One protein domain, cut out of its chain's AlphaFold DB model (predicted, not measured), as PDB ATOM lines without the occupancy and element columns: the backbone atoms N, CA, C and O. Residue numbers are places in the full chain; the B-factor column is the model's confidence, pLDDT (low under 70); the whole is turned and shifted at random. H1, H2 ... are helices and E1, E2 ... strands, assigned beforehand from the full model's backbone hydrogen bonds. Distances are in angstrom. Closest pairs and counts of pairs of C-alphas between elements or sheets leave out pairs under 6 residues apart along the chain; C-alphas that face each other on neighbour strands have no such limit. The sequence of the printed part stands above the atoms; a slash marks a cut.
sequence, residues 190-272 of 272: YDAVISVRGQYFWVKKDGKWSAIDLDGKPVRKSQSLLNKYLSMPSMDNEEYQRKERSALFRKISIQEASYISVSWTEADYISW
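Overview. This is residues 190 to 272 of the 272 residues of an uncharacterized protein of Odoribacter sp. CAG:788 (UniProt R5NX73). A twisted wall of five strands has the helix H1 lying across one face and no named helix over the other. H2 sits past the edge strand E4, where residues 241 to 246 stick out, and H3 lies beyond one end of the strands. The printed part has 83 residues, with three named helices and five named strands in the order E1 E2 E3 H1 H2 E4 E5 H3, a mixed class. The mixed sheet runs E3 E2 E1 E5 E4; the whole is compact, with a radius of gyration of the C-alphas of 12.7 A and spans of 34 by 29 by 23 A.

Arrangement. E1, residues 192 to 196, and E2, residues 200 to 205, form a hairpin, with N 194 and O 202 within hydrogen-bond range at 2.8 A. E3, residues 208 to 212, forms a hairpin with E2, with N 203 and O 210 at 2.8 A; E1 E2 E3 are a meander, each strand the antiparallel neighbour of the one before. H1, residues 223 to 230, is on the sheet at a height of 8.9 A and runs across the strands, at 85 degrees to E1 on the local plane. Its closest C-alphas to E2 are Leu 226 and Trp 202, 7.7 A apart. H2, residues 237 to 242, only grazes the sheet; Asn 237 and Ile 252 of E4, residues 250 to 254, have the closest C-alphas, 6.7 A apart. E4 and E5, residues 257 to 261, form a hairpin, with N 252 and O 259 at 2.9 A. E5 is parallel to E1, with N 260 and O 195 at 2.8 A. H3, residues 264 to 267, is not on the sheet. H1 and H2 have every O i to N i+4 pair within hydrogen-bond range; H3 is too short for one.

Along the chain. E1 begins at C-alpha 192 (544.035, 328.752, 390.412). E2 is 15.8 A long, E5 13.8 A and H1 10.5 A. H3 ends at C-alpha 267 (549.036, 307.354, 390.430).

Size, cuts and confidence. The farthest C-alphas, of Asp 206 and Glu 244, are 37.7 A apart. The printed part has no cut and no long link. Confidence is under 70 at residues 241 to 249 and 263 to 272.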
ATOM      1  N   TYR A 190     549.712 332.266 389.770       97.75
ATOM      2  CA  TYR A 190     548.601 331.457 389.277       97.75
ATOM      3  C   TYR A 190     547.246 332.010 389.707       97.75
ATOM      4  O   TYR A 190     547.072 332.473 390.828       97.75
ATOM      5  N   ASP A 191     546.267 331.931 388.815       97.56
ATOM      6  CA  ASP A 191     544.869 332.266 389.090       97.56
ATOM      7  C   ASP A 191     544.191 331.182 389.936       97.56
ATOM      8  O   ASP A 191     543.302 331.473 390.725       97.56
ATOM      9  N   ALA A 192     544.599 329.922 389.749       96.88
ATOM     10  CA  ALA A 192     544.035 328.752 390.412       96.88
ATOM     11  C   ALA A 192     545.074 327.628 390.485       96.88
ATOM     12  O   ALA A 192     545.932 327.513 389.603       96.88
ATOM     13  N   VAL A 193     544.984 326.775 391.505       95.75
ATOM     14  CA  VAL A 193     545.891 325.632 391.686       95.75
ATOM     15  C   VAL A 193     545.120 324.423 392.200       95.75
ATOM     16  O   VAL A 193     544.393 324.513 393.182       95.75
ATOM     17  N   ILE A 194     545.320 323.261 391.583       93.88
ATOM     18  CA  ILE A 194     544.808 321.975 392.065       93.88
ATOM     19  C   ILE A 194     546.007 321.083 392.375       93.88
ATOM     20  O   ILE A 194     546.729 320.660 391.473       93.88
ATOM     21  N   SER A 195     546.203 320.773 393.651       90.44
ATOM     22  CA  SER A 195     547.184 319.796 394.115       90.44
ATOM     23  C   SER A 195     546.628 318.386 393.993       90.44
ATOM     24  O   SER A 195     545.642 318.054 394.647       90.44
ATOM     25  N   VAL A 196     547.286 317.530 393.216       89.00
ATOM     26  CA  VAL A 196     546.949 316.106 393.110       89.00
ATOM     27  C   VAL A 196     547.919 315.335 393.998       89.00
ATOM     28  O   VAL A 196     549.108 315.278 393.697       89.00
ATOM     29  N   ARG A 197     547.415 314.808 395.124       80.69
ATOM     30  CA  ARG A 197     548.141 314.178 396.249       80.69
ATOM     31  C   ARG A 197     549.535 313.631 395.921       80.69
ATOM     32  O   ARG A 197     549.657 312.473 395.556       80.69
ATOM     33  N   GLY A 198     550.571 314.450 396.124       76.56
ATOM     34  CA  GLY A 198     551.972 314.021 396.007       76.56
ATOM     35  C   GLY A 198     552.411 313.609 394.598       76.56
ATOM     36  O   GLY A 198     553.470 313.019 394.457       76.56
ATOM     37  N   GLN A 199     551.629 313.916 393.559       84.38
ATOM     38  CA  GLN A 199     551.944 313.527 392.184       84.38
ATOM     39  C   GLN A 199     552.350 314.733 391.333       84.38
ATOM     40  O   GLN A 199     553.424 314.749 390.739       84.38
ATOM     41  N   TYR A 200     551.470 315.730 391.231       90.19
ATOM     42  CA  TYR A 200     551.656 316.912 390.387       90.19
ATOM     43  C   TYR A 200     550.622 317.989 390.743       90.19
ATOM     44  O   TYR A 200     549.713 317.774 391.552       90.19
ATOM     45  N   PHE A 201     550.732 319.143 390.092       93.44
ATOM     46  CA  PHE A 201     549.786 320.245 390.209       93.44
ATOM     47  C   PHE A 201     549.173 320.565 388.853       93.44
ATOM     48  O   PHE A 201     549.886 320.648 387.855       93.44
ATOM     49  N   TRP A 202     547.864 320.811 388.817       96.56
ATOM     50  CA  TRP A 202     547.290 321.647 387.767       96.56
ATOM     51  C   TRP A 202     547.371 323.097 388.210       96.56
ATOM     52  O   TRP A 202     546.993 323.434 389.331       96.56
ATOM     53  N   VAL A 203     547.830 323.964 387.323       97.75
ATOM     54  CA  VAL A 203     547.967 325.393 387.574       97.75
ATOM     55  C   VAL A 203     547.285 326.175 386.465       97.75
ATOM     56  O   VAL A 203     547.407 325.839 385.287       97.75
ATOM     57  N   LYS A 204     546.541 327.213 386.838       98.31
ATOM     58  CA  LYS A 204     545.899 328.127 385.897       98.31
ATOM     59  C   LYS A 204     546.682 329.426 385.869       98.31
ATOM     60  O   LYS A 204     546.840 330.053 386.910       98.31
ATOM     61  N   LYS A 205     547.173 329.832 384.703       97.94
ATOM     62  CA  LYS A 205     547.846 331.119 384.501       97.94
ATOM     63  C   LYS A 205     547.220 331.827 383.310       97.94
ATOM     64  O   LYS A 205     547.091 331.225 382.244       97.94
ATOM     65  N   ASP A 206     546.833 333.082 383.502       95.94
ATOM     66  CA  ASP A 206     546.235 333.937 382.475       95.94
ATOM     67  C   ASP A 206     545.049 333.238 381.784       95.94
ATOM     68  O   ASP A 206     544.928 333.185 380.560       95.94
ATOM     69  N   GLY A 207     544.195 332.602 382.594       93.38
ATOM     70  CA  GLY A 207     543.014 331.888 382.112       93.38
ATOM     71  C   GLY A 207     543.248 330.451 381.622       93.38
ATOM     72  O   GLY A 207     542.273 329.713 381.475       93.38
ATOM     73  N   LYS A 208     544.497 330.016 381.410       97.12
ATOM     74  CA  LYS A 208     544.833 328.719 380.795       97.12
ATOM     75  C   LYS A 208     545.392 327.725 381.808       97.12
ATOM     76  O   LYS A 208     546.223 328.088 382.633       97.12
ATOM     77  N   TRP A 209     544.954 326.469 381.724       98.06
ATOM     78  CA  TRP A 209     545.436 325.388 382.585       98.06
ATOM     79  C   TRP A 209     546.639 324.660 381.981       98.06
ATOM     80  O   TRP A 209     546.656 324.348 380.792       98.06
ATOM     81  N   SER A 210     547.612 324.330 382.823       97.31
ATOM     82  CA  SER A 210     548.725 323.432 382.518       97.31
ATOM     83  C   SER A 210     549.068 322.579 383.739       97.31
ATOM     84  O   SER A 210     548.652 322.891 384.854       97.31
ATOM     85  N   ALA A 211     549.790 321.477 383.534       96.38
ATOM     86  CA  ALA A 211     550.255 320.628 384.624       96.38
ATOM     87  C   ALA A 211     551.761 320.811 384.851       96.38
ATOM     88  O   ALA A 211     552.529 320.955 383.897       96.38
ATOM     89  N   ILE A 212     552.174 320.797 386.116       94.88
ATOM     90  CA  ILE A 212     553.575 320.849 386.547       94.88
ATOM     91  C   ILE A 212     553.850 319.767 387.597       94.88
ATOM     92  O   ILE A 212     552.958 319.418 388.366       94.88
ATOM     93  N   ASP A 213     555.067 319.235 387.635       91.06
ATOM     94  CA  ASP A 213     555.515 318.281 388.653       91.06
ATOM     95  C   ASP A 213     555.743 318.941 390.029       91.06
ATOM     96  O   ASP A 213     555.508 320.138 390.231       91.06
ATOM     97  N   LEU A 214     556.221 318.147 390.992       87.62
ATOM     98  CA  LEU A 214     556.499 318.593 392.361       87.62
ATOM     99  C   LEU A 214     557.668 319.582 392.502       87.62
ATOM    100  O   LEU A 214     557.844 320.172 393.570       87.62
ATOM    101  N   ASP A 215     558.459 319.777 391.450       87.75
ATOM    102  CA  ASP A 215     559.569 320.730 391.409       87.75
ATOM    103  C   ASP A 215     559.230 321.989 390.586       87.75
ATOM    104  O   ASP A 215     560.008 322.953 390.575       87.75
ATOM    105  N   GLY A 216     558.047 322.008 389.962       90.81
ATOM    106  CA  GLY A 216     557.518 323.103 389.157       90.81
ATOM    107  C   GLY A 216     557.801 322.983 387.658       90.81
ATOM    108  O   GLY A 216     557.629 323.963 386.931       90.81
ATOM    109  N   LYS A 217     558.248 321.820 387.172       92.00
ATOM    110  CA  LYS A 217     558.531 321.595 385.748       92.00
ATOM    111  C   LYS A 217     557.266 321.171 385.002       92.00
ATOM    112  O   LYS A 217     556.488 320.397 385.550       92.00
ATOM    113  N   PRO A 218     557.050 321.618 383.754       95.56
ATOM    114  CA  PRO A 218     555.892 321.205 382.967       95.56
ATOM    115  C   PRO A 218     555.798 319.685 382.794       95.56
ATOM    116  O   PRO A 218     556.791 319.031 382.483       95.56
ATOM    117  N   VAL A 219     554.586 319.140 382.920       94.44
ATOM    118  CA  VAL A 219     554.268 317.741 382.599       94.44
ATOM    119  C   VAL A 219     553.032 317.672 381.712       94.44
ATOM    120  O   VAL A 219     552.154 318.535 381.763       94.44
ATOM    121  N   ARG A 220     552.943 316.633 380.880       92.06
ATOM    122  CA  ARG A 220     551.778 316.417 380.019       92.06
ATOM    123  C   ARG A 220     550.712 315.632 380.779       92.06
ATOM    124  O   ARG A 220     551.017 314.649 381.449       92.06
ATOM    125  N   LYS A 221     549.464 316.091 380.683       91.25
ATOM    126  CA  LYS A 221     548.262 315.429 381.209       91.25
ATOM    127  C   LYS A 221     547.099 315.682 380.253       91.25
ATOM    128  O   LYS A 221     547.095 316.680 379.533       91.25
ATOM    129  N   SER A 222     546.121 314.780 380.223       91.50
ATOM    130  CA  SER A 222     544.981 314.904 379.314       91.50
ATOM    131  C   SER A 222     543.974 315.955 379.798       91.50
ATOM    132  O   SER A 222     543.714 316.092 380.995       91.50
ATOM    133  N   GLN A 223     543.347 316.664 378.856       91.25
ATOM    134  CA  GLN A 223     542.271 317.610 379.171       91.25
ATOM    135  C   GLN A 223     541.063 316.909 379.814       91.25
ATOM    136  O   GLN A 223     540.408 317.474 380.687       91.25
ATOM    137  N   SER A 224     540.797 315.659 379.423       91.56
ATOM    138  CA  SER A 224     539.746 314.829 380.025       91.56
ATOM    139  C   SER A 224     539.960 314.646 381.535       91.56
ATOM    140  O   SER A 224     539.024 314.797 382.321       91.56
ATOM    141  N   LEU A 225     541.208 314.424 381.965       89.75
ATOM    142  CA  LEU A 225     541.540 314.278 383.381       89.75
ATOM    143  C   LEU A 225     541.336 315.580 384.165       89.75
ATOM    144  O   LEU A 225     540.772 315.556 385.259       89.75
ATOM    145  N   LEU A 226     541.737 316.721 383.597       92.56
ATOM    146  CA  LEU A 226     541.458 318.028 384.193       92.56
ATOM    147  C   LEU A 226     539.948 318.256 384.347       92.56
ATOM    148  O   LEU A 226     539.492 318.650 385.419       92.56
ATOM    149  N   ASN A 227     539.163 317.962 383.309       93.69
ATOM    150  CA  ASN A 227     537.709 318.114 383.351       93.69
ATOM    151  C   ASN A 227     537.083 317.243 384.453       93.69
ATOM    152  O   ASN A 227     536.252 317.745 385.207       93.69
ATOM    153  N   LYS A 228     537.546 315.990 384.613       90.38
ATOM    154  CA  LYS A 228     537.134 315.091 385.709       90.38
ATOM    155  C   LYS A 228     537.372 315.728 387.081       90.38
ATOM    156  O   LYS A 228     536.517 315.635 387.952       90.38
ATOM    157  N   TYR A 229     538.517 316.373 387.296       90.81
ATOM    158  CA  TYR A 229     538.838 317.036 388.567       90.81
ATOM    159  C   TYR A 229     538.019 318.304 388.816       90.81
ATOM    160  O   TYR A 229     537.549 318.543 389.935       90.81
ATOM    161  N   LEU A 230     537.817 319.115 387.778       91.88
ATOM    162  CA  LEU A 230     537.007 320.326 387.872       91.88
ATOM    163  C   LEU A 230     535.552 319.993 388.220       91.88
ATOM    164  O   LEU A 230     534.980 320.667 389.075       91.88
ATOM    165  N   SER A 231     534.999 318.912 387.662       91.06
ATOM    166  CA  SER A 231     533.622 318.474 387.922       91.06
ATOM    167  C   SER A 231     533.412 317.782 389.273       91.06
ATOM    168  O   SER A 231     532.269 317.508 389.632       91.06
ATOM    169  N   MET A 232     534.471 317.464 390.030       87.69
ATOM    170  CA  MET A 232     534.310 316.846 391.352       87.69
ATOM    171  C   MET A 232     533.570 317.787 392.312       87.69
ATOM    172  O   MET A 232     533.853 318.990 392.316       87.69
ATOM    173  N   PRO A 233     532.690 317.267 393.182       86.81
ATOM    174  CA  PRO A 233     532.106 318.070 394.247       86.81
ATOM    175  C   PRO A 233     533.201 318.530 395.217       86.81
ATOM    176  O   PRO A 233     534.063 317.743 395.619       86.81
ATOM    177  N   SER A 234     533.173 319.814 395.570       84.62
ATOM    178  CA  SER A 234     534.039 320.374 396.607       84.62
ATOM    179  C   SER A 234     533.471 320.047 397.979       84.62
ATOM    180  O   SER A 234     532.277 320.217 398.207       84.62
ATOM    181  N   MET A 235     534.339 319.617 398.885       80.56
ATOM    182  CA  MET A 235     534.025 319.427 400.297       80.56
ATOM    183  C   MET A 235     534.831 320.400 401.147       80.56
ATOM    184  O   MET A 235     535.904 320.859 400.733       80.56
ATOM    185  N   ASP A 236     534.340 320.662 402.351       76.75
ATOM    186  CA  ASP A 236     535.142 321.300 403.388       76.75
ATOM    187  C   ASP A 236     536.037 320.281 404.121       76.75
ATOM    188  O   ASP A 236     536.025 319.069 403.866       76.75
ATOM    189  N   ASN A 237     536.876 320.782 405.024       71.62
ATOM    190  CA  ASN A 237     537.796 319.941 405.779       71.62
ATOM    191  C   ASN A 237     537.092 319.030 406.789       71.62
ATOM    192  O   ASN A 237     537.534 317.903 406.988       71.62
ATOM    193  N   GLU A 238     536.014 319.485 407.428       72.12
ATOM    194  CA  GLU A 238     535.279 318.674 408.405       72.12
ATOM    195  C   GLU A 238     534.639 317.466 407.704       72.12
ATOM    196  O   GLU A 238     534.773 316.326 408.155       72.12
ATOM    197  N   GLU A 239     534.031 317.687 406.538       74.94
ATOM    198  CA  GLU A 239     533.514 316.647 405.651       74.94
ATOM    199  C   GLU A 239     534.604 315.693 405.169       74.94
ATOM    200  O   GLU A 239     534.391 314.475 405.136       74.94
ATOM    201  N   TYR A 240     535.776 316.226 404.817       72.31
ATOM    202  CA  TYR A 240     536.912 315.417 404.393       72.31
ATOM    203  C   TYR A 240     537.401 314.473 405.500       72.31
ATOM    204  O   TYR A 240     537.702 313.314 405.201       72.31
ATOM    205  N   GLN A 241     537.439 314.936 406.758       68.50
ATOM    206  CA  GLN A 241     537.857 314.131 407.915       68.50
ATOM    207  C   GLN A 241     536.785 313.135 408.378       68.50
ATOM    208  O   GLN A 241     537.119 312.030 408.801       68.50
ATOM    209  N   ARG A 242     535.498 313.504 408.309       68.12
ATOM    210  CA  ARG A 242     534.378 312.689 408.819       68.12
ATOM    211  C   ARG A 242     534.072 311.461 407.960       68.12
ATOM    212  O   ARG A 242     533.596 310.458 408.482       68.12
ATOM    213  N   LYS A 243     534.296 311.523 406.645       60.28
ATOM    214  CA  LYS A 243     533.989 310.401 405.745       60.28
ATOM    215  C   LYS A 243     535.076 309.320 405.862       60.28
ATOM    216  O   LYS A 243     536.243 309.599 405.592       60.28
ATOM    217  N   GLU A 244     534.683 308.094 406.216       52.81
ATOM    218  CA  GLU A 244     535.546 306.916 406.427       52.81
ATOM    219  C   GLU A 244     536.623 306.702 405.347       52.81
ATOM    220  O   GLU A 244     536.472 307.095 404.189       52.81
ATOM    221  N   ARG A 245     537.718 306.044 405.749       51.38
ATOM    222  CA  ARG A 245     539.001 305.835 405.044       51.38
ATOM    223  C   ARG A 245     538.934 305.174 403.646       51.38
ATOM    224  O   ARG A 245     539.990 304.929 403.073       51.38
ATOM    225  N   SER A 246     537.756 304.889 403.087       50.81
ATOM    226  CA  SER A 246     537.592 304.110 401.849       50.81
ATOM    227  C   SER A 246     537.257 304.910 400.581       50.81
ATOM    228  O   SER A 246     537.351 304.348 399.492       50.81
ATOM    229  N   ALA A 247     536.897 306.200 400.648       50.84
ATOM    230  CA  ALA A 247     536.466 306.904 399.429       50.84
ATOM    231  C   ALA A 247     537.634 307.582 398.691       50.84
ATOM    232  O   ALA A 247     538.074 308.682 399.038       50.84
ATOM    233  N   LEU A 248     538.102 306.887 397.659       62.78
ATOM    234  CA  LEU A 248     538.925 307.384 396.560       62.78
ATOM    235  C   LEU A 248     538.212 308.569 395.864       62.78
ATOM    236  O   LEU A 248     536.988 308.567 395.770       62.78
ATOM    237  N   PHE A 249     538.959 309.572 395.379       68.88
ATOM    238  CA  PHE A 249     538.463 310.778 394.671       68.88
ATOM    239  C   PHE A 249     537.695 311.796 395.517       68.88
ATOM    240  O   PHE A 249     536.492 312.002 395.373       68.88
ATOM    241  N   ARG A 250     538.429 312.508 396.371       78.50
ATOM    242  CA  ARG A 250     537.895 313.622 397.163       78.50
ATOM    243  C   ARG A 250     538.567 314.921 396.770       78.50
ATOM    244  O   ARG A 250     539.795 314.949 396.722       78.50
ATOM    245  N   LYS A 251     537.778 315.979 396.569       86.00
ATOM    246  CA  LYS A 251     538.272 317.340 396.357       86.00
ATOM    247  C   LYS A 251     537.939 318.213 397.564       86.00
ATOM    248  O   LYS A 251     536.772 318.473 397.836       86.00
ATOM    249  N   ILE A 252     538.966 318.685 398.258       84.81
ATOM    250  CA  ILE A 252     538.854 319.799 399.208       84.81
ATOM    251  C   ILE A 252     539.164 321.068 398.426       84.81
ATOM    252  O   ILE A 252     540.074 321.049 397.596       84.81
ATOM    253  N   SER A 253     538.422 322.153 398.628       84.75
ATOM    254  CA  SER A 253     538.719 323.426 397.957       84.75
ATOM    255  C   SER A 253     538.510 324.622 398.871       84.75
ATOM    256  O   SER A 253     537.569 324.645 399.658       84.75
ATOM    257  N   ILE A 254     539.349 325.640 398.691       80.81
ATOM    258  CA  ILE A 254     539.121 327.001 399.175       80.81
ATOM    259  C   ILE A 254     539.333 327.951 397.998       80.81
ATOM    260  O   ILE A 254     540.394 327.946 397.379       80.81
ATOM    261  N   GLN A 255     538.331 328.769 397.675       84.12
ATOM    262  CA  GLN A 255     538.400 329.680 396.524       84.12
ATOM    263  C   GLN A 255     538.847 328.940 395.238       84.12
ATOM    264  O   GLN A 255     538.220 327.957 394.846       84.12
ATOM    265  N   GLU A 256     539.940 329.384 394.604       91.19
ATOM    266  CA  GLU A 256     540.534 328.796 393.398       91.19
ATOM    267  C   GLU A 256     541.655 327.777 393.684       91.19
ATOM    268  O   GLU A 256     542.338 327.326 392.760       91.19
ATOM    269  N   ALA A 257     541.861 327.408 394.950       91.44
ATOM    270  CA  ALA A 257     542.802 326.377 395.359       91.44
ATOM    271  C   ALA A 257     542.077 325.085 395.750       91.44
ATOM    272  O   ALA A 257     541.122 325.094 396.529       91.44
ATOM    273  N   SER A 258     542.573 323.949 395.266       90.38
ATOM    274  CA  SER A 258     542.017 322.632 395.566       90.38
ATOM    275  C   SER A 258     543.095 321.611 395.906       90.38
ATOM    276  O   SER A 258     544.223 321.671 395.421       90.38
ATOM    277  N   TYR A 259     542.712 320.613 396.693       88.12
ATOM    278  CA  TYR A 259     543.471 319.394 396.922       88.12
ATOM    279  C   TYR A 259     542.624 318.183 396.541       88.12
ATOM    280  O   TYR A 259     541.479 318.063 396.978       88.12
ATOM    281  N   ILE A 260     543.198 317.283 395.747       87.44
ATOM    282  CA  ILE A 260     542.562 316.047 395.302       87.44
ATOM    283  C   ILE A 260     543.327 314.850 395.851       87.44
ATOM    284  O   ILE A 260     544.510 314.659 395.560       87.44
ATOM    285  N   SER A 261     542.616 314.010 396.600       80.00
ATOM    286  CA  SER A 261     543.104 312.699 397.020       80.00
ATOM    287  C   SER A 261     542.806 311.655 395.942       80.00
ATOM    288  O   SER A 261     541.643 311.431 395.595       80.00
ATOM    289  N   VAL A 262     543.855 311.007 395.432       73.44
ATOM    290  CA  VAL A 262     543.797 309.888 394.474       73.44
ATOM    291  C   VAL A 262     544.405 308.618 395.093       73.44
ATOM    292  O   VAL A 262     545.151 308.705 396.078       73.44
ATOM    293  N   SER A 263     544.054 307.434 394.568       65.75
ATOM    294  CA  SER A 263     544.676 306.167 394.989       65.75
ATOM    295  C   SER A 263     546.122 306.077 394.496       65.75
ATOM    296  O   SER A 263     546.475 306.657 393.471       65.75
ATOM    297  N   TRP A 264     546.939 305.284 395.194       57.12
ATOM    298  CA  TRP A 264     548.274 304.910 394.717       57.12
ATOM    299  C   TRP A 264     548.217 304.113 393.406       57.12
ATOM    300  O   TRP A 264     549.077 304.274 392.561       57.12
ATOM    301  N   THR A 265     547.170 303.313 393.189       53.69
ATOM    302  CA  THR A 265     547.021 302.513 391.966       53.69
ATOM    303  C   THR A 265     546.721 303.344 390.718       53.69
ATOM    304  O   THR A 265     547.165 302.973 389.643       53.69
ATOM    305  N   GLU A 266     546.008 304.472 390.822       55.84
ATOM    306  CA  GLU A 266     545.819 305.388 389.683       55.84
ATOM    307  C   GLU A 266     546.990 306.355 389.496       55.84
ATOM    308  O   GLU A 266     547.178 306.875 388.396       55.84
ATOM    309  N   ALA A 267     547.804 306.578 390.532       54.53
ATOM    310  CA  ALA A 267     549.036 307.354 390.430       54.53
ATOM    311  C   ALA A 267     549.951 306.818 389.308       54.53
ATOM    312  O   ALA A 267     550.545 307.614 388.576       54.53
ATOM    313  N   ASP A 268     549.956 305.493 389.123       44.62
ATOM    314  CA  ASP A 268     550.716 304.770 388.098       44.62
ATOM    315  C   ASP A 268     550.088 304.825 386.691       44.62
ATOM    316  O   ASP A 268     550.796 304.682 385.699       44.62
ATOM    317  N   TYR A 269     548.776 305.074 386.568       47.53
ATOM    318  CA  TYR A 269     548.101 305.250 385.268       47.53
ATOM    319  C   TYR A 269     548.097 306.704 384.789       47.53
ATOM    320  O   TYR A 269     547.884 306.978 383.610       47.53
ATOM    321  N   ILE A 270     548.319 307.649 385.701       48.94
ATOM    322  CA  ILE A 270     548.367 309.079 385.395       48.94
ATOM    323  C   ILE A 270     549.797 309.510 385.031       48.94
ATOM    324  O   ILE A 270     549.982 310.638 384.587       48.94
ATOM    325  N   SER A 271     550.821 308.666 385.194       43.38
ATOM    326  CA  SER A 271     552.242 308.998 384.989       43.38
ATOM    327  C   SER A 271     552.740 308.974 383.531       43.38
ATOM    328  O   SER A 271     553.910 309.293 383.320       43.38
ATOM    329  N   TRP A 272     551.874 308.722 382.539       35.72
ATOM    330  CA  TRP A 272     552.216 308.695 381.105       35.72
ATOM    331  C   TRP A 272     551.524 309.805 380.301       35.72
ATOM    332  O   TRP A 272     550.297 310.001 380.472       35.72
TER     333      TRP A 272